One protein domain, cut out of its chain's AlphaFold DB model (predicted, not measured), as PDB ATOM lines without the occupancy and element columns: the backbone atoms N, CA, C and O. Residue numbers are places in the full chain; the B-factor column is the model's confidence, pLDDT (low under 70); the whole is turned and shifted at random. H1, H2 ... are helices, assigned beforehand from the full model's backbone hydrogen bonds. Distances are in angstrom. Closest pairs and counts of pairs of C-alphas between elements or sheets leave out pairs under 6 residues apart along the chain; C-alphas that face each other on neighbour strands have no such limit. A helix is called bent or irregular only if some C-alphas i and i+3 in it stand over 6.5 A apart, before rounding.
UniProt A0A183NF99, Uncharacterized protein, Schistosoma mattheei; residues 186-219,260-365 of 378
ATOM      1  N   SER A 186      45.044 -63.765  -8.944       85.31
ATOM      2  CA  SER A 186      44.949 -63.792 -10.413       85.31
ATOM      3  C   SER A 186      43.538 -64.109 -10.923       85.31
ATOM      4  O   SER A 186      43.059 -63.461 -11.852       85.31
ATOM      5  N   THR A 187      42.828 -65.037 -10.277       86.56
ATOM      6  CA  THR A 187      41.432 -65.372 -10.600       86.56
ATOM      7  C   THR A 187      40.490 -64.180 -10.411       86.56
ATOM      8  O   THR A 187      39.643 -63.921 -11.264       86.56
ATOM      9  N   ASN A 188      40.658 -63.419  -9.325       90.56
ATOM     10  CA  ASN A 188      39.848 -62.231  -9.043       90.56
ATOM     11  C   ASN A 188      40.168 -61.101 -10.023       90.56
ATOM     12  O   ASN A 188      39.267 -60.394 -10.465       90.56
ATOM     13  N   PHE A 189      41.435 -60.969 -10.418       89.00
ATOM     14  CA  PHE A 189      41.859 -60.002 -11.423       89.00
ATOM     15  C   PHE A 189      41.253 -60.294 -12.806       89.00
ATOM     16  O   PHE A 189      40.706 -59.392 -13.440       89.00
ATOM     17  N   ILE A 190      41.268 -61.557 -13.253       91.69
ATOM     18  CA  ILE A 190      40.616 -61.978 -14.507       91.69
ATOM     19  C   ILE A 190      39.110 -61.697 -14.450       91.69
ATOM     20  O   ILE A 190      38.540 -61.164 -15.404       91.69
ATOM     21  N   LEU A 191      38.470 -62.014 -13.321       93.00
ATOM     22  CA  LEU A 191      37.048 -61.754 -13.110       93.00
ATOM     23  C   LEU A 191      36.722 -60.252 -13.175       93.00
ATOM     24  O   LEU A 191      35.743 -59.862 -13.807       93.00
ATOM     25  N   LEU A 192      37.573 -59.402 -12.590       92.38
ATOM     26  CA  LEU A 192      37.436 -57.947 -12.645       92.38
ATOM     27  C   LEU A 192      37.556 -57.417 -14.082       92.38
ATOM     28  O   LEU A 192      36.758 -56.576 -14.491       92.38
ATOM     29  N   ILE A 193      38.517 -57.927 -14.862       92.94
ATOM     30  CA  ILE A 193      38.664 -57.577 -16.284       92.94
ATOM     31  C   ILE A 193      37.411 -57.981 -17.059       92.94
ATOM     32  O   ILE A 193      36.883 -57.179 -17.827       92.94
ATOM     33  N   PHE A 194      36.901 -59.192 -16.836       94.81
ATOM     34  CA  PHE A 194      35.677 -59.664 -17.482       94.81
ATOM     35  C   PHE A 194      34.482 -58.746 -17.182       94.81
ATOM     36  O   PHE A 194      33.773 -58.329 -18.102       94.81
ATOM     37  N   TRP A 195      34.288 -58.359 -15.918       94.81
ATOM     38  CA  TRP A 195      33.241 -57.408 -15.533       94.81
ATOM     39  C   TRP A 195      33.444 -56.024 -16.140       94.81
ATOM     40  O   TRP A 195      32.475 -55.407 -16.584       94.81
ATOM     41  N   LEU A 196      34.688 -55.546 -16.214       93.44
ATOM     42  CA  LEU A 196      35.012 -54.280 -16.861       93.44
ATOM     43  C   LEU A 196      34.666 -54.322 -18.355       93.44
ATOM     44  O   LEU A 196      34.041 -53.393 -18.856       93.44
ATOM     45  N   CYS A 197      34.998 -55.404 -19.061       94.62
ATOM     46  CA  CYS A 197      34.634 -55.585 -20.467       94.62
ATOM     47  C   CYS A 197      33.112 -55.595 -20.669       94.62
ATOM     48  O   CYS A 197      32.617 -54.912 -21.565       94.62
ATOM     49  N   LEU A 198      32.363 -56.306 -19.818       93.25
ATOM     50  CA  LEU A 198      30.896 -56.299 -19.852       93.25
ATOM     51  C   LEU A 198      30.318 -54.901 -19.615       93.25
ATOM     52  O   LEU A 198      29.400 -54.481 -20.320       93.25
ATOM     53  N   PHE A 199      30.864 -54.164 -18.645       91.19
ATOM     54  CA  PHE A 199      30.451 -52.793 -18.370       91.19
ATOM     55  C   PHE A 199      30.718 -51.877 -19.569       91.19
ATOM     56  O   PHE A 199      29.816 -51.165 -20.011       91.19
ATOM     57  N   MET A 200      31.920 -51.942 -20.147       91.75
ATOM     58  CA  MET A 200      32.287 -51.140 -21.316       91.75
ATOM     59  C   MET A 200      31.433 -51.487 -22.539       91.75
ATOM     60  O   MET A 200      31.053 -50.586 -23.281       91.75
ATOM     61  N   LEU A 201      31.050 -52.757 -22.716       91.56
ATOM     62  CA  LEU A 201      30.103 -53.176 -23.750       91.56
ATOM     63  C   LEU A 201      28.716 -52.548 -23.541       91.56
ATOM     64  O   LEU A 201      28.139 -52.017 -24.486       91.56
ATOM     65  N   CYS A 202      28.195 -52.548 -22.310       89.69
ATOM     66  CA  CYS A 202      26.910 -51.910 -21.997       89.69
ATOM     67  C   CYS A 202      26.955 -50.397 -22.255       89.69
ATOM     68  O   CYS A 202      26.015 -49.832 -22.822       89.69
ATOM     69  N   VAL A 203      28.056 -49.739 -21.878       88.25
ATOM     70  CA  VAL A 203      28.286 -48.313 -22.152       88.25
ATOM     71  C   VAL A 203      28.351 -48.056 -23.656       88.25
ATOM     72  O   VAL A 203      27.686 -47.145 -24.139       88.25
ATOM     73  N   TYR A 204      29.092 -48.873 -24.404       88.81
ATOM     74  CA  TYR A 204      29.187 -48.766 -25.858       88.81
ATOM     75  C   TYR A 204      27.811 -48.890 -26.525       88.81
ATOM     76  O   TYR A 204      27.432 -48.002 -27.285       88.81
ATOM     77  N   ILE A 205      27.030 -49.921 -26.179       87.69
ATOM     78  CA  ILE A 205      25.669 -50.114 -26.704       87.69
ATOM     79  C   ILE A 205      24.791 -48.901 -26.377       87.69
ATOM     80  O   ILE A 205      24.093 -48.395 -27.251       87.69
ATOM     81  N   THR A 206      24.876 -48.376 -25.151       84.44
ATOM     82  CA  THR A 206      24.122 -47.182 -24.732       84.44
ATOM     83  C   THR A 206      24.509 -45.940 -25.543       84.44
ATOM     84  O   THR A 206      23.643 -45.155 -25.925       84.44
ATOM     85  N   ILE A 207      25.802 -45.739 -25.817       83.88
ATOM     86  CA  ILE A 207      26.292 -44.604 -26.615       83.88
ATOM     87  C   ILE A 207      25.834 -44.729 -28.068       83.88
ATOM     88  O   ILE A 207      25.348 -43.748 -28.632       83.88
ATOM     89  N   VAL A 208      25.974 -45.915 -28.669       84.31
ATOM     90  CA  VAL A 208      25.525 -46.184 -30.044       84.31
ATOM     91  C   VAL A 208      24.029 -45.932 -30.164       84.31
ATOM     92  O   VAL A 208      23.605 -45.207 -31.061       84.31
ATOM     93  N   TYR A 209      23.254 -46.447 -29.213       78.62
ATOM     94  CA  TYR A 209      21.817 -46.229 -29.139       78.62
ATOM     95  C   TYR A 209      21.469 -44.733 -29.076       78.62
ATOM     96  O   TYR A 209      20.725 -44.228 -29.911       78.62
ATOM     97  N   ARG A 210      22.105 -43.978 -28.171       76.19
ATOM     98  CA  ARG A 210      21.883 -42.527 -28.048       76.19
ATOM     99  C   ARG A 210      22.270 -41.752 -29.313       76.19
ATOM    100  O   ARG A 210      21.650 -40.742 -29.636       76.19
ATOM    101  N   CYS A 211      23.318 -42.187 -30.009       75.38
ATOM    102  CA  CYS A 211      23.745 -41.581 -31.268       75.38
ATOM    103  C   CYS A 211      22.741 -41.860 -32.399       75.38
ATOM    104  O   CYS A 211      22.485 -40.982 -33.224       75.38
ATOM    105  N   SER A 212      22.152 -43.059 -32.418       73.25
ATOM    106  CA  SER A 212      21.097 -43.439 -33.363       73.25
ATOM    107  C   SER A 212      19.853 -42.569 -33.186       73.25
ATOM    108  O   SER A 212      19.417 -41.930 -34.142       73.25
ATOM    109  N   ASP A 213      19.362 -42.449 -31.951       65.94
ATOM    110  CA  ASP A 213      18.201 -41.622 -31.608       65.94
ATOM    111  C   ASP A 213      18.416 -40.143 -31.989       65.94
ATOM    112  O   ASP A 213      17.619 -39.527 -32.701       65.94
ATOM    113  N   HIS A 214      19.585 -39.582 -31.652       63.94
ATOM    114  CA  HIS A 214      19.915 -38.203 -32.022       63.94
ATOM    115  C   HIS A 214      19.949 -37.973 -33.545       63.94
ATOM    116  O   HIS A 214      19.565 -36.901 -34.021       63.94
ATOM    117  N   ASN A 215      20.392 -38.966 -34.325       60.38
ATOM    118  CA  ASN A 215      20.380 -38.884 -35.784       60.38
ATOM    119  C   ASN A 215      18.957 -38.918 -36.356       60.38
ATOM    120  O   ASN A 215      18.687 -38.157 -37.286       60.38
ATOM    121  N   ILE A 216      18.054 -39.725 -35.792       59.12
ATOM    122  CA  ILE A 216      16.640 -39.785 -36.198       59.12
ATOM    123  C   ILE A 216      15.955 -38.437 -35.941       59.12
ATOM    124  O   ILE A 216      15.400 -37.846 -36.871       59.12
ATOM    125  N   TYR A 217      16.095 -37.875 -34.734       56.22
ATOM    126  CA  TYR A 217      15.559 -36.546 -34.408       56.22
ATOM    127  C   TYR A 217      16.112 -35.439 -35.317       56.22
ATOM    128  O   TYR A 217      15.375 -34.545 -35.738       56.22
ATOM    129  N   ARG A 218      17.407 -35.489 -35.656       51.38
ATOM    130  CA  ARG A 218      18.024 -34.514 -36.565       51.38
ATOM    131  C   ARG A 218      17.474 -34.621 -37.989       51.38
ATOM    132  O   ARG A 218      17.230 -33.590 -38.608       51.38
ATOM    133  N   ILE A 219      17.280 -35.837 -38.504       54.94
ATOM    134  CA  ILE A 219      16.695 -36.066 -39.835       54.94
ATOM    135  C   ILE A 219      15.261 -35.527 -39.865       54.94
ATOM    136  O   ILE A 219      14.919 -34.772 -40.774       54.94
ATOM    137  N   ASN A 260      -0.018 -34.875 -36.673       53.09
ATOM    138  CA  ASN A 260       0.909 -34.565 -35.583       53.09
ATOM    139  C   ASN A 260       0.645 -35.404 -34.331       53.09
ATOM    140  O   ASN A 260       1.597 -35.866 -33.708       53.09
ATOM    141  N   SER A 261      -0.617 -35.646 -33.971       55.19
ATOM    142  CA  SER A 261      -0.942 -36.497 -32.822       55.19
ATOM    143  C   SER A 261      -0.560 -37.959 -33.057       55.19
ATOM    144  O   SER A 261       0.038 -38.552 -32.164       55.19
ATOM    145  N   ARG A 262      -0.786 -38.516 -34.258       53.69
ATOM    146  CA  ARG A 262      -0.296 -39.859 -34.621       53.69
ATOM    147  C   ARG A 262       1.226 -39.942 -34.584       53.69
ATOM    148  O   ARG A 262       1.745 -40.786 -33.869       53.69
ATOM    149  N   THR A 263       1.940 -39.014 -35.224       58.47
ATOM    150  CA  THR A 263       3.413 -39.001 -35.210       58.47
ATOM    151  C   THR A 263       3.968 -38.869 -33.791       58.47
ATOM    152  O   THR A 263       4.949 -39.516 -33.439       58.47
ATOM    153  N   THR A 264       3.322 -38.061 -32.943       55.62
ATOM    154  CA  THR A 264       3.707 -37.895 -31.533       55.62
ATOM    155  C   THR A 264       3.434 -39.163 -30.724       55.62
ATOM    156  O   THR A 264       4.237 -39.518 -29.867       55.62
ATOM    157  N   CYS A 265       2.322 -39.856 -30.985       55.34
ATOM    158  CA  CYS A 265       1.995 -41.136 -30.358       55.34
ATOM    159  C   CYS A 265       2.953 -42.254 -30.780       55.34
ATOM    160  O   CYS A 265       3.382 -43.008 -29.909       55.34
ATOM    161  N   ASP A 266       3.311 -42.323 -32.060       56.19
ATOM    162  CA  ASP A 266       4.234 -43.323 -32.603       56.19
ATOM    163  C   ASP A 266       5.654 -43.104 -32.054       56.19
ATOM    164  O   ASP A 266       6.259 -44.040 -31.538       56.19
ATOM    165  N   LEU A 267       6.134 -41.853 -32.008       60.00
ATOM    166  CA  LEU A 267       7.416 -41.500 -31.374       60.00
ATOM    167  C   LEU A 267       7.429 -41.784 -29.861       60.00
ATOM    168  O   LEU A 267       8.413 -42.286 -29.327       60.00
ATOM    169  N   LEU A 268       6.331 -41.498 -29.150       59.78
ATOM    170  CA  LEU A 268       6.199 -41.809 -27.717       59.78
ATOM    171  C   LEU A 268       6.072 -43.304 -27.419       59.78
ATOM    172  O   LEU A 268       6.204 -43.695 -26.252       59.78
ATOM    173  N   TYR A 269       5.676 -44.108 -28.403       54.75
ATOM    174  CA  TYR A 269       5.588 -45.555 -28.278       54.75
ATOM    175  C   TYR A 269       6.964 -46.186 -28.511       54.75
ATOM    176  O   TYR A 269       7.403 -46.968 -27.668       54.75
ATOM    177  N   ASP A 270       7.659 -45.762 -29.566       58.59
ATOM    178  CA  ASP A 270       9.000 -46.234 -29.921       58.59
ATOM    179  C   ASP A 270      10.019 -45.922 -28.805       58.59
ATOM    180  O   ASP A 270      10.637 -46.829 -28.250       58.59
ATOM    181  N   ASP A 271      10.045 -44.678 -28.306       61.31
ATOM    182  CA  ASP A 271      10.897 -44.264 -27.171       61.31
ATOM    183  C   ASP A 271      10.668 -45.130 -25.911       61.31
ATOM    184  O   ASP A 271      11.591 -45.509 -25.184       61.31
ATOM    185  N   LYS A 272       9.421 -45.542 -25.645       63.09
ATOM    186  CA  LYS A 272       9.109 -46.405 -24.490       63.09
ATOM    187  C   LYS A 272       9.539 -47.851 -24.691       63.09
ATOM    188  O   LYS A 272       9.909 -48.510 -23.716       63.09
ATOM    189  N   GLU A 273       9.435 -48.371 -25.908       65.75
ATOM    190  CA  GLU A 273       9.863 -49.731 -26.215       65.75
ATOM    191  C   GLU A 273      11.388 -49.844 -26.134       65.75
ATOM    192  O   GLU A 273      11.920 -50.776 -25.525       65.75
ATOM    193  N   GLU A 274      12.101 -48.846 -26.640       64.31
ATOM    194  CA  GLU A 274      13.555 -48.852 -26.674       64.31
ATOM    195  C   GLU A 274      14.203 -48.605 -25.293       64.31
ATOM    196  O   GLU A 274      15.112 -49.339 -24.883       64.31
ATOM    197  N   THR A 275      13.679 -47.663 -24.495       67.69
ATOM    198  CA  THR A 275      14.099 -47.462 -23.087       67.69
ATOM    199  C   THR A 275      13.901 -48.728 -22.241       67.69
ATOM    200  O   THR A 275      14.699 -49.062 -21.351       67.69
ATOM    201  N   PHE A 276      12.861 -49.507 -22.549       71.62
ATOM    202  CA  PHE A 276      12.601 -50.798 -21.922       71.62
ATOM    203  C   PHE A 276      13.613 -51.879 -22.335       71.62
ATOM    204  O   PHE A 276      14.006 -52.695 -21.492       71.62
ATOM    205  N   GLN A 277      14.087 -51.884 -23.582       76.44
ATOM    206  CA  GLN A 277      15.128 -52.814 -24.040       76.44
ATOM    207  C   GLN A 277      16.484 -52.534 -23.378       76.44
ATOM    208  O   GLN A 277      17.112 -53.458 -22.850       76.44
ATOM    209  N   LEU A 278      16.895 -51.265 -23.300       79.06
ATOM    210  CA  LEU A 278      18.116 -50.856 -22.598       79.06
ATOM    211  C   LEU A 278      18.105 -51.288 -21.129       79.06
ATOM    212  O   LEU A 278      19.067 -51.865 -20.624       79.06
ATOM    213  N   ARG A 279      16.985 -51.086 -20.430       79.69
ATOM    214  CA  ARG A 279      16.819 -51.537 -19.043       79.69
ATOM    215  C   ARG A 279      17.055 -53.040 -18.896       79.69
ATOM    216  O   ARG A 279      17.756 -53.453 -17.969       79.69
ATOM    217  N   LYS A 280      16.482 -53.859 -19.782       84.75
ATOM    218  CA  LYS A 280      16.662 -55.319 -19.746       84.75
ATOM    219  C   LYS A 280      18.117 -55.715 -19.949       84.75
ATOM    220  O   LYS A 280      18.583 -56.597 -19.233       84.75
ATOM    221  N   LEU A 281      18.833 -55.042 -20.851       87.25
ATOM    222  CA  LEU A 281      20.264 -55.269 -21.065       87.25
ATOM    223  C   LEU A 281      21.057 -55.076 -19.765       87.25
ATOM    224  O   LEU A 281      21.829 -55.953 -19.387       87.25
ATOM    225  N   PHE A 282      20.817 -53.982 -19.034       84.94
ATOM    226  CA  PHE A 282      21.492 -53.730 -17.754       84.94
ATOM    227  C   PHE A 282      21.139 -54.761 -16.677       84.94
ATOM    228  O   PHE A 282      22.018 -55.201 -15.938       84.94
ATOM    229  N   HIS A 283      19.875 -55.184 -16.595       88.12
ATOM    230  CA  HIS A 283      19.463 -56.227 -15.648       88.12
ATOM    231  C   HIS A 283      20.097 -57.579 -15.989       88.12
ATOM    232  O   HIS A 283      20.540 -58.301 -15.098       88.12
ATOM    233  N   PHE A 284      20.185 -57.903 -17.278       90.94
ATOM    234  CA  PHE A 284      20.834 -59.113 -17.759       90.94
ATOM    235  C   PHE A 284      22.342 -59.096 -17.474       90.94
ATOM    236  O   PHE A 284      22.869 -60.054 -16.909       90.94
ATOM    237  N   ALA A 285      23.024 -57.984 -17.764       90.75
ATOM    238  CA  ALA A 285      24.437 -57.800 -17.443       90.75
ATOM    239  C   ALA A 285      24.701 -57.912 -15.933       90.75
ATOM    240  O   ALA A 285      25.623 -58.616 -15.521       90.75
ATOM    241  N   ALA A 286      23.852 -57.299 -15.099       90.81
ATOM    242  CA  ALA A 286      23.913 -57.465 -13.648       90.81
ATOM    243  C   ALA A 286      23.758 -58.943 -13.247       90.81
ATOM    244  O   ALA A 286      24.527 -59.439 -12.427       90.81
ATOM    245  N   GLY A 287      22.835 -59.677 -13.875       92.06
ATOM    246  CA  GLY A 287      22.682 -61.121 -13.687       92.06
ATOM    247  C   GLY A 287      23.958 -61.912 -14.001       92.06
ATOM    248  O   GLY A 287      24.338 -62.782 -13.217       92.06
ATOM    249  N   ILE A 288      24.663 -61.586 -15.090       93.81
ATOM    250  CA  ILE A 288      25.941 -62.227 -15.454       93.81
ATOM    251  C   ILE A 288      27.032 -61.913 -14.424       93.81
ATOM    252  O   ILE A 288      27.750 -62.819 -13.992       93.81
ATOM    253  N   VAL A 289      27.152 -60.652 -14.000       94.31
ATOM    254  CA  VAL A 289      28.138 -60.225 -12.992       94.31
ATOM    255  C   VAL A 289      27.910 -60.959 -11.672       94.31
ATOM    256  O   VAL A 289      28.843 -61.542 -11.125       94.31
ATOM    257  N   TYR A 290      26.665 -61.018 -11.191       92.62
ATOM    258  CA  TYR A 290      26.348 -61.731  -9.951       92.62
ATOM    259  C   TYR A 290      26.525 -63.239 -10.081       92.62
ATOM    260  O   TYR A 290      27.065 -63.858  -9.170       92.62
ATOM    261  N   SER A 291      26.129 -63.837 -11.207       91.44
ATOM    262  CA  SER A 291      26.291 -65.280 -11.420       91.44
ATOM    263  C   SER A 291      27.768 -65.671 -11.447       91.44
ATOM    264  O   SER A 291      28.184 -66.571 -10.724       91.44
ATOM    265  N   SER A 292      28.588 -64.953 -12.220       93.44
ATOM    266  CA  SER A 292      30.037 -65.191 -12.272       93.44
ATOM    267  C   SER A 292      30.720 -64.897 -10.931       93.44
ATOM    268  O   SER A 292      31.555 -65.679 -10.485       93.44
ATOM    269  N   GLY A 293      30.322 -63.836 -10.226       91.00
ATOM    270  CA  GLY A 293      30.846 -63.521  -8.896       91.00
ATOM    271  C   GLY A 293      30.528 -64.580  -7.852       91.00
ATOM    272  O   GLY A 293      31.416 -64.982  -7.110       91.00
ATOM    273  N   LEU A 294      29.294 -65.084  -7.828       89.06
ATOM    274  CA  LEU A 294      28.889 -66.153  -6.915       89.06
ATOM    275  C   LEU A 294      29.620 -67.471  -7.199       89.06
ATOM    276  O   LEU A 294      29.916 -68.204  -6.260       89.06
ATOM    277  N   LEU A 295      29.915 -67.766  -8.469       88.56
ATOM    278  CA  LEU A 295      30.612 -68.991  -8.865       88.56
ATOM    279  C   LEU A 295      32.111 -68.951  -8.549       88.56
ATOM    280  O   LEU A 295      32.653 -69.945  -8.073       88.56
ATOM    281  N   TYR A 296      32.784 -67.829  -8.818       88.81
ATOM    282  CA  TYR A 296      34.245 -67.748  -8.713       88.81
ATOM    283  C   TYR A 296      34.736 -67.118  -7.407       88.81
ATOM    284  O   TYR A 296      35.717 -67.593  -6.837       88.81
ATOM    285  N   SER A 297      34.108 -66.036  -6.939       88.44
ATOM    286  CA  SER A 297      34.590 -65.279  -5.778       88.44
ATOM    287  C   SER A 297      33.478 -64.448  -5.120       88.44
ATOM    288  O   SER A 297      33.344 -63.244  -5.381       88.44
ATOM    289  N   PRO A 298      32.681 -65.059  -4.218       86.12
ATOM    290  CA  PRO A 298      31.608 -64.361  -3.505       86.12
ATOM    291  C   PRO A 298      32.108 -63.177  -2.671       86.12
ATOM    292  O   PRO A 298      31.400 -62.187  -2.501       86.12
ATOM    293  N   TYR A 299      33.342 -63.260  -2.165       83.75
ATOM    294  CA  TYR A 299      33.958 -62.193  -1.380       83.75
ATOM    295  C   TYR A 299      34.293 -60.964  -2.236       83.75
ATOM    296  O   TYR A 299      33.934 -59.850  -1.856       83.75
ATOM    297  N   LEU A 300      34.877 -61.154  -3.429       86.44
ATOM    298  CA  LEU A 300      35.118 -60.056  -4.372       86.44
ATOM    299  C   LEU A 300      33.798 -59.413  -4.818       86.44
ATOM    300  O   LEU A 300      33.686 -58.188  -4.851       86.44
ATOM    301  N   LEU A 301      32.781 -60.232  -5.111       89.25
ATOM    302  CA  LEU A 301      31.441 -59.755  -5.458       89.25
ATOM    303  C   LEU A 301      30.823 -58.917  -4.328       89.25
ATOM    304  O   LEU A 301      30.255 -57.852  -4.577       89.25
ATOM    305  N   SER A 302      30.960 -59.370  -3.079       86.12
ATOM    306  CA  SER A 302      30.514 -58.631  -1.894       86.12
ATOM    307  C   SER A 302      31.173 -57.253  -1.813       86.12
ATOM    308  O   SER A 302      30.490 -56.242  -1.651       86.12
ATOM    309  N   LEU A 303      32.492 -57.180  -2.010       83.88
ATOM    310  CA  LEU A 303      33.210 -55.913  -1.928       83.88
ATOM    311  C   LEU A 303      32.874 -54.964  -3.088       83.88
ATOM    312  O   LEU A 303      32.631 -53.776  -2.864       83.88
ATOM    313  N   MET A 304      32.811 -55.479  -4.320       88.12
ATOM    314  CA  MET A 304      32.433 -54.685  -5.495       88.12
ATOM    315  C   MET A 304      31.000 -54.174  -5.410       88.12
ATOM    316  O   MET A 304      30.745 -53.032  -5.778       88.12
ATOM    317  N   SER A 305      30.068 -54.968  -4.883       89.06
ATOM    318  CA  SER A 305      28.685 -54.523  -4.701       89.06
ATOM    319  C   SER A 305      28.564 -53.408  -3.659       89.06
ATOM    320  O   SER A 305      27.809 -52.461  -3.883       89.06
ATOM    321  N   VAL A 306      29.338 -53.444  -2.565       83.69
ATOM    322  CA  VAL A 306      29.399 -52.327  -1.599       83.69
ATOM    323  C   VAL A 306      29.992 -51.078  -2.250       83.69
ATOM    324  O   VAL A 306      29.422 -49.992  -2.128       83.69
ATOM    325  N   ALA A 307      31.100 -51.219  -2.982       83.31
ATOM    326  CA  ALA A 307      31.713 -50.105  -3.704       83.31
ATOM    327  C   ALA A 307      30.735 -49.486  -4.719       83.31
ATOM    328  O   ALA A 307      30.571 -48.267  -4.766       83.31
ATOM    329  N   LEU A 308      30.020 -50.320  -5.477       88.81
ATOM    330  CA  LEU A 308      29.030 -49.879  -6.454       88.81
ATOM    331  C   LEU A 308      27.814 -49.216  -5.791       88.81
ATOM    332  O   LEU A 308      27.301 -48.232  -6.319       88.81
ATOM    333  N   LEU A 309      27.391 -49.680  -4.609       85.50
ATOM    334  CA  LEU A 309      26.319 -49.045  -3.839       85.50
ATOM    335  C   LEU A 309      26.712 -47.626  -3.412       85.50
ATOM    336  O   LEU A 309      25.905 -46.705  -3.538       85.50
ATOM    337  N   ILE A 310      27.957 -47.435  -2.963       81.44
ATOM    338  CA  ILE A 310      28.499 -46.108  -2.637       81.44
ATOM    339  C   ILE A 310      28.508 -45.221  -3.886       81.44
ATOM    340  O   ILE A 310      28.069 -44.074  -3.822       81.44
ATOM    341  N   VAL A 311      28.940 -45.752  -5.035       84.19
ATOM    342  CA  VAL A 311      28.929 -45.015  -6.308       84.19
ATOM    343  C   VAL A 311      27.510 -44.600  -6.695       84.19
ATOM    344  O   VAL A 311      27.302 -43.431  -7.009       84.19
ATOM    345  N   PHE A 312      26.524 -45.498  -6.628       86.12
ATOM    346  CA  PHE A 312      25.123 -45.172  -6.924       86.12
ATOM    347  C   PHE A 312      24.561 -44.126  -5.964       86.12
ATOM    348  O   PHE A 312      23.877 -43.198  -6.398       86.12
ATOM    349  N   TRP A 313      24.897 -44.216  -4.678       81.00
ATOM    350  CA  TRP A 313      24.496 -43.215  -3.697       81.00
ATOM    351  C   TRP A 313      25.108 -41.842  -3.997       81.00
ATOM    352  O   TRP A 313      24.400 -40.837  -4.014       81.00
ATOM    353  N   CYS A 314      26.413 -41.782  -4.272       79.06
ATOM    354  CA  CYS A 314      27.105 -40.548  -4.639       79.06
ATOM    355  C   CYS A 314      26.572 -39.962  -5.948       79.06
ATOM    356  O   CYS A 314      26.353 -38.755  -6.035       79.06
ATOM    357  N   PHE A 315      26.333 -40.807  -6.947       84.12
ATOM    358  CA  PHE A 315      25.742 -40.411  -8.217       84.12
ATOM    359  C   PHE A 315      24.382 -39.745  -7.995       84.12
ATOM    360  O   PHE A 315      24.158 -38.614  -8.428       84.12
ATOM    361  N   GLU A 316      23.499 -40.415  -7.259       84.62
ATOM    362  CA  GLU A 316      22.149 -39.939  -6.986       84.62
ATOM    363  C   GLU A 316      22.151 -38.668  -6.128       84.62
ATOM    364  O   GLU A 316      21.361 -37.744  -6.338       84.62
ATOM    365  N   TRP A 317      23.097 -38.575  -5.196       80.69
ATOM    366  CA  TRP A 317      23.340 -37.369  -4.421       80.69
ATOM    367  C   TRP A 317      23.716 -36.182  -5.311       80.69
ATOM    368  O   TRP A 317      23.099 -35.118  -5.226       80.69
ATOM    369  N   ILE A 318      24.719 -36.352  -6.178       80.25
ATOM    370  CA  ILE A 318      25.203 -35.299  -7.077       80.25
ATOM    371  C   ILE A 318      24.101 -34.900  -8.061       80.25
ATOM    372  O   ILE A 318      23.906 -33.709  -8.305       80.25
ATOM    373  N   ARG A 319      23.328 -35.861  -8.573       85.38
ATOM    374  CA  ARG A 319      22.195 -35.589  -9.458       85.38
ATOM    375  C   ARG A 319      21.145 -34.702  -8.783       85.38
ATOM    376  O   ARG A 319      20.651 -33.780  -9.420       85.38
ATOM    377  N   ARG A 320      20.826 -34.928  -7.502       82.12
ATOM    378  CA  ARG A 320      19.795 -34.155  -6.776       82.12
ATOM    379  C   ARG A 320      20.296 -32.838  -6.176       82.12
ATOM    380  O   ARG A 320      19.530 -31.883  -6.069       82.12
ATOM    381  N   ARG A 321      21.545 -32.793  -5.709       77.25
ATOM    382  CA  ARG A 321      22.075 -31.702  -4.862       77.25
ATOM    383  C   ARG A 321      23.312 -31.008  -5.428       77.25
ATOM    384  O   ARG A 321      23.773 -30.038  -4.828       77.25
ATOM    385  N   GLY A 322      23.872 -31.517  -6.520       75.62
ATOM    386  CA  GLY A 322      25.076 -30.979  -7.143       75.62
ATOM    387  C   GLY A 322      24.842 -29.668  -7.903       75.62
ATOM    388  O   GLY A 322      23.722 -29.152  -7.955       75.62
ATOM    389  N   PRO A 323      25.906 -29.110  -8.508       78.62
ATOM    390  CA  PRO A 323      25.809 -27.939  -9.377       78.62
ATOM    391  C   PRO A 323      24.813 -28.168 -10.522       78.62
ATOM    392  O   PRO A 323      24.731 -29.280 -11.046       78.62
ATOM    393  N   SER A 324      24.095 -27.123 -10.944       78.94
ATOM    394  CA  SER A 324      23.012 -27.219 -11.942       78.94
ATOM    395  C   SER A 324      23.446 -27.872 -13.258       78.94
ATOM    396  O   SER A 324      22.714 -28.688 -13.811       78.94
ATOM    397  N   THR A 325      24.656 -27.573 -13.733       80.31
ATOM    398  CA  THR A 325      25.221 -28.153 -14.960       80.31
ATOM    399  C   THR A 325      25.424 -29.662 -14.843       80.31
ATOM    400  O   THR A 325      24.979 -30.420 -15.702       80.31
ATOM    401  N   LEU A 326      26.043 -30.110 -13.750       79.88
ATOM    402  CA  LEU A 326      26.323 -31.523 -13.502       79.88
ATOM    403  C   LEU A 326      25.037 -32.306 -13.214       79.88
ATOM    404  O   LEU A 326      24.848 -33.395 -13.743       79.88
ATOM    405  N   SER A 327      24.126 -31.729 -12.431       81.69
ATOM    406  CA  SER A 327      22.805 -32.302 -12.153       81.69
ATOM    407  C   SER A 327      21.988 -32.514 -13.435       81.69
ATOM    408  O   SER A 327      21.435 -33.598 -13.639       81.69
ATOM    409  N   SER A 328      21.968 -31.520 -14.332       80.75
ATOM    410  CA  SER A 328      21.278 -31.603 -15.625       80.75
ATOM    411  C   SER A 328      21.900 -32.663 -16.538       80.75
ATOM    412  O   SER A 328      21.194 -33.503 -17.101       80.75
ATOM    413  N   TYR A 329      23.232 -32.697 -16.621       82.50
ATOM    414  CA  TYR A 329      23.946 -33.702 -17.405       82.50
ATOM    415  C   TYR A 329      23.665 -35.130 -16.915       82.50
ATOM    416  O   TYR A 329      23.291 -35.992 -17.709       82.50
ATOM    417  N   LEU A 330      23.768 -35.376 -15.604       83.00
ATOM    418  CA  LEU A 330      23.492 -36.688 -15.009       83.00
ATOM    419  C   LEU A 330      22.024 -37.094 -15.165       83.00
ATOM    420  O   LEU A 330      21.736 -38.257 -15.424       83.00
ATOM    421  N   SER A 331      21.094 -36.144 -15.046       82.06
ATOM    422  CA  SER A 331      19.672 -36.414 -15.283       82.06
ATOM    423  C   SER A 331      19.427 -36.814 -16.739       82.06
ATOM    424  O   SER A 331      18.744 -37.798 -16.997       82.06
ATOM    425  N   THR A 332      20.071 -36.130 -17.688       79.56
ATOM    426  CA  THR A 332      19.979 -36.452 -19.120       79.56
ATOM    427  C   THR A 332      20.572 -37.825 -19.436       79.56
ATOM    428  O   THR A 332      20.016 -38.562 -20.242       79.56
ATOM    429  N   LEU A 333      21.681 -38.193 -18.786       79.06
ATOM    430  CA  LEU A 333      22.308 -39.506 -18.946       79.06
ATOM    431  C   LEU A 333      21.421 -40.663 -18.480       79.06
ATOM    432  O   LEU A 333      21.506 -41.745 -19.052       79.06
ATOM    433  N   VAL A 334      20.603 -40.454 -17.445       78.94
ATOM    434  CA  VAL A 334      19.781 -41.528 -16.864       78.94
ATOM    435  C   VAL A 334      18.352 -41.549 -17.394       78.94
ATOM    436  O   VAL A 334      17.666 -42.554 -17.234       78.94
ATOM    437  N   ASN A 335      17.908 -40.496 -18.083       75.50
ATOM    438  CA  ASN A 335      16.584 -40.456 -18.707       75.50
ATOM    439  C   ASN A 335      16.247 -41.712 -19.537       75.50
ATOM    440  O   ASN A 335      15.156 -42.238 -19.319       75.50
ATOM    441  N   PRO A 336      17.155 -42.282 -20.362       72.12
ATOM    442  CA  PRO A 336      16.864 -43.500 -21.126       72.12
ATOM    443  C   PRO A 336      16.579 -44.743 -20.266       72.12
ATOM    444  O   PRO A 336      16.012 -45.724 -20.731       72.12
ATOM    445  N   PHE A 337      16.982 -44.725 -18.996       71.06
ATOM    446  CA  PHE A 337      16.794 -45.830 -18.056       71.06
ATOM    447  C   PHE A 337      15.631 -45.602 -17.090       71.06
ATOM    448  O   PHE A 337      15.386 -46.441 -16.221       71.06
ATOM    449  N   ARG A 338      14.914 -44.478 -17.197       72.56
ATOM    450  CA  ARG A 338      13.874 -44.080 -16.244       72.56
ATOM    451  C   ARG A 338      12.535 -44.747 -16.572       72.56
ATOM    452  O   ARG A 338      12.115 -44.767 -17.719       72.56
ATOM    453  N   ASP A 339      11.861 -45.319 -15.570       70.00
ATOM    454  CA  ASP A 339      10.506 -45.896 -15.725       70.00
ATOM    455  C   ASP A 339       9.418 -44.993 -15.139       70.00
ATOM    456  O   ASP A 339       9.696 -44.102 -14.336       70.00
ATOM    457  N   LYS A 340       8.157 -45.385 -15.359       65.25
ATOM    458  CA  LYS A 340       6.996 -44.993 -14.545       65.25
ATOM    459  C   LYS A 340       7.209 -45.240 -13.045       65.25
ATOM    460  O   LYS A 340       6.665 -44.511 -12.229       65.25
ATOM    461  N   ARG A 341       8.000 -46.252 -12.671       64.31
ATOM    462  CA  ARG A 341       8.409 -46.527 -11.280       64.31
ATOM    463  C   ARG A 341       9.409 -45.492 -10.751       64.31
ATOM    464  O   ARG A 341       9.331 -45.108  -9.591       64.31
ATOM    465  N   ASP A 342      10.287 -44.957 -11.590       68.94
ATOM    466  CA  ASP A 342      11.277 -43.943 -11.199       68.94
ATOM    467  C   ASP A 342      10.732 -42.507 -11.351       68.94
ATOM    468  O   ASP A 342      11.479 -41.546 -11.550       68.94
ATOM    469  N   SER A 343       9.409 -42.330 -11.281       61.50
ATOM    470  CA  SER A 343       8.736 -41.032 -11.420       61.50
ATOM    471  C   SER A 343       8.968 -40.083 -10.239       61.50
ATOM    472  O   SER A 343       8.699 -38.892 -10.360       61.50
ATOM    473  N   GLY A 344       9.446 -40.598  -9.104       67.75
ATOM    474  CA  GLY A 344       9.766 -39.799  -7.922       67.75
ATOM    475  C   GLY A 344      11.097 -39.049  -8.019       67.75
ATOM    476  O   GLY A 344      11.780 -39.059  -9.044       67.75
ATOM    477  N   ASP A 345      11.467 -38.409  -6.911       71.25
ATOM    478  CA  ASP A 345      12.706 -37.640  -6.779       71.25
ATOM    479  C   ASP A 345      13.956 -38.526  -6.804       71.25
ATOM    480  O   ASP A 345      15.023 -38.042  -7.189       71.25
ATOM    481  N   ILE A 346      13.827 -39.801  -6.409       77.56
ATOM    482  CA  ILE A 346      14.913 -40.789  -6.388       77.56
ATOM    483  C   ILE A 346      14.795 -41.792  -7.536       77.56
ATOM    484  O   ILE A 346      13.745 -42.403  -7.738       77.56
ATOM    485  N   LEU A 347      15.921 -42.041  -8.211       80.00
ATOM    486  CA  LEU A 347      16.097 -43.166  -9.134       80.00
ATOM    487  C   LEU A 347      16.297 -44.465  -8.343       80.00
ATOM    488  O   LEU A 347      17.418 -44.877  -8.045       80.00
ATOM    489  N   PHE A 348      15.191 -45.088  -7.944       76.75
ATOM    490  CA  PHE A 348      15.234 -46.219  -7.023       76.75
ATOM    491  C   PHE A 348      15.606 -47.537  -7.711       76.75
ATOM    492  O   PHE A 348      16.284 -48.358  -7.099       76.75
ATOM    493  N   THR A 349      15.222 -47.743  -8.975       80.25
ATOM    494  CA  THR A 349      15.362 -49.048  -9.647       80.25
ATOM    495  C   THR A 349      16.800 -49.604  -9.664       80.25
ATOM    496  O   THR A 349      16.975 -50.758  -9.265       80.25
ATOM    497  N   PRO A 350      17.853 -48.841 -10.032       81.25
ATOM    498  CA  PRO A 350      19.226 -49.363 -10.040       81.25
ATOM    499  C   PRO A 350      19.738 -49.721  -8.639       81.25
ATOM    500  O   PRO A 350      20.421 -50.728  -8.455       81.25
ATOM    501  N   ILE A 351      19.366 -48.919  -7.636       83.62
ATOM    502  CA  ILE A 351      19.720 -49.151  -6.232       83.62
ATOM    503  C   ILE A 351      18.992 -50.397  -5.716       83.62
ATOM    504  O   ILE A 351      19.601 -51.248  -5.077       83.62
ATOM    505  N   ALA A 352      17.704 -50.540  -6.030       82.06
ATOM    506  CA  ALA A 352      16.888 -51.678  -5.630       82.06
ATOM    507  C   ALA A 352      17.376 -52.991  -6.252       82.06
ATOM    508  O   ALA A 352      17.425 -54.002  -5.556       82.06
ATOM    509  N   LEU A 353      17.774 -52.975  -7.529       85.62
ATOM    510  CA  LEU A 353      18.365 -54.131  -8.203       85.62
ATOM    511  C   LEU A 353      19.662 -54.564  -7.513       85.62
ATOM    512  O   LEU A 353      19.818 -55.736  -7.171       85.62
ATOM    513  N   LEU A 354      20.566 -53.610  -7.265       87.69
ATOM    514  CA  LEU A 354      21.834 -53.879  -6.595       87.69
ATOM    515  C   LEU A 354      21.608 -54.440  -5.190       87.69
ATOM    516  O   LEU A 354      22.179 -55.470  -4.839       87.69
ATOM    517  N   LEU A 355      20.748 -53.803  -4.394       84.50
ATOM    518  CA  LEU A 355      20.405 -54.274  -3.053       84.50
ATOM    519  C   LEU A 355      19.769 -55.669  -3.102       84.50
ATOM    520  O   LEU A 355      20.187 -56.550  -2.358       84.50
ATOM    521  N   GLY A 356      18.810 -55.898  -3.999       84.06
ATOM    522  CA  GLY A 356      18.119 -57.179  -4.139       84.06
ATOM    523  C   GLY A 356      19.066 -58.339  -4.451       84.06
ATOM    524  O   GLY A 356      18.940 -59.405  -3.852       84.06
ATOM    525  N   LEU A 357      20.049 -58.117  -5.326       85.75
ATOM    526  CA  LEU A 357      21.064 -59.118  -5.669       85.75
ATOM    527  C   LEU A 357      22.148 -59.267  -4.588       85.75
ATOM    528  O   LEU A 357      22.704 -60.352  -4.423       85.75
ATOM    529  N   SER A 358      22.446 -58.204  -3.834       86.31
ATOM    530  CA  SER A 358      23.518 -58.205  -2.826       86.31
ATOM    531  C   SER A 358      23.096 -58.701  -1.453       86.31
ATOM    532  O   SER A 358      23.935 -59.221  -0.723       86.31
ATOM    533  N   ILE A 359      21.817 -58.570  -1.082       80.44
ATOM    534  CA  ILE A 359      21.309 -59.016   0.223       80.44
ATOM    535  C   ILE A 359      21.724 -60.466   0.532       80.44
ATOM    536  O   ILE A 359      22.254 -60.676   1.617       80.44
ATOM    537  N   PRO A 360      21.583 -61.458  -0.374       77.94
ATOM    538  CA  PRO A 360      22.035 -62.828  -0.114       77.94
ATOM    539  C   PRO A 360      23.538 -62.963   0.168       77.94
ATOM    540  O   PRO A 360      23.937 -63.884   0.875       77.94
ATOM    541  N   VAL A 361      24.355 -62.067  -0.392       80.50
ATOM    542  CA  VAL A 361      25.820 -62.064  -0.257       80.50
ATOM    543  C   VAL A 361      26.257 -61.361   1.032       80.50
ATOM    544  O   VAL A 361      27.194 -61.805   1.687       80.50
ATOM    545  N   TRP A 362      25.581 -60.273   1.407       75.75
ATOM    546  CA  TRP A 362      25.890 -59.491   2.610       75.75
ATOM    547  C   TRP A 362      25.246 -60.031   3.876       75.75
ATOM    548  O   TRP A 362      25.603 -59.606   4.975       75.75
ATOM    549  N   TRP A 363      24.256 -60.911   3.733       70.62
ATOM    550  CA  TRP A 363      23.510 -61.404   4.871       70.62
ATOM    551  C   TRP A 363      24.456 -62.083   5.871       70.62
ATOM    552  O   TRP A 363      25.226 -62.959   5.464       70.62
ATOM    553  N   PRO A 364      24.417 -61.713   7.165       55.94
ATOM    554  CA  PRO A 364      25.313 -62.276   8.162       55.94
ATOM    555  C   PRO A 364      25.077 -63.783   8.265       55.94
ATOM    556  O   PRO A 364      24.089 -64.239   8.838       55.94
ATOM    557  N   GLN A 365      25.975 -64.577   7.684       56.84
ATOM    558  CA  GLN A 365      25.950 -66.023   7.854       56.84
ATOM    559  C   GLN A 365      26.296 -66.334   9.307       56.84
ATOM    560  O   GLN A 365      27.301 -65.863   9.843       56.84
TER     561      GLN A 365
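Overview. This is residues 186 to 219 and 260 to 365 of the 378 residues of an uncharacterized protein of Schistosoma mattheei (UniProt A0A183NF99). Two long helices, H1 and H2, run side by side in opposite directions and make the longest axis; H3 folds back from the end of H2 and spreads away from it as a V, and H4 crosses from the far end of H3 to H2, making a triangle with them. H6 packs on H3 along one side of this triangle, short H5 comes just before it, and residues 214 to 219 of H1 and 260 to 270 of H2 stick out at one end. The printed part has 140 residues with six named helices, H1 to H6 in order, and no named strand: it is all helix. It is only just loose, close to compact, with a radius of gyration of the C-alphas of 17.4 A, and elongated, spanning 58 by 30 by 24 A.

Along the chain. Find C-alpha 186 at (44.949, -63.792, -10.413); from there H1 runs 49.3 A through residues 186 to 219. After the cut, start at C-alpha 260, at (0.909, -34.565, -35.583), and follow H2, residues 260 to 296, for 54.2 A. H3, residues 298 to 321, covers 34.0 A. H4, residues 324 to 337, covers 20.6 A and is irregular, with C-alphas 333 and 336 7.1 A apart. H5 is residues 340 to 343. H6, residues 348 to 362, ends at C-alpha 362, at (25.890, -59.491, 2.610), and is only just irregular, with C-alphas 357 and 360 6.8 A apart.

Arrangement. Begin with H2 and H3, the hub, which touch three helices each. H1 and H2 touch, closest at the C-alphas of Trp 195 and Val 289, 6.4 A, at a shallow tilt of 5 degrees, opposite ways. H2 and H3 form a hairpin at a shallow tilt of 33 degrees, only just short of steep; residues 290 to 294 alone touch H3, and the closest C-alphas are those of Gly 293 and Leu 301, 5.1 A. H3 and H6 touch at a shallow tilt of 25 degrees, opposite ways, closest at the C-alphas of Ser 302 and Val 361, 6.0 A. H2, H3 and H6 are an up and down bundle, each running against the one before, though H2 and H6 are close but not clearly touching. H4 touches H3 at a steep tilt of 55 degrees, closest at the C-alphas of Arg 319 and Ser 327, 4.3 A. With residues 336 to 337 alone it touches H2, about perpendicular at 86 degrees, and the closest C-alphas are those of Thr 275 and Pro 336, 5.2 A. H5 and H6 only just touch, with 3 pairs of C-alphas within 8 A, and only at the corner, where the closest C-alphas are those of Asp 342 and Phe 348, 6.2 A. H1 and H6 are apart. In H1 and H3 every O i to N i+4 pair is within hydrogen-bond range; in H2 32 of 33 are, in H4 8 of 10 and in H6 9 of 11, while H5 is too short for such a pair.

Size, cuts and confidence. The C-alphas farthest apart are those of Asn 260 and Gln 365, 59.2 A. Residues 220 to 259 are not printed, and the gap from C-alpha 219 to C-alpha 260 is 16.4 A. The links that are printed whole are tight. The mean pLDDT of the printed part is 79.0; look for values under 70 at residues 213 to 219, 260 to 275, 340 to 344 and 364 to 365.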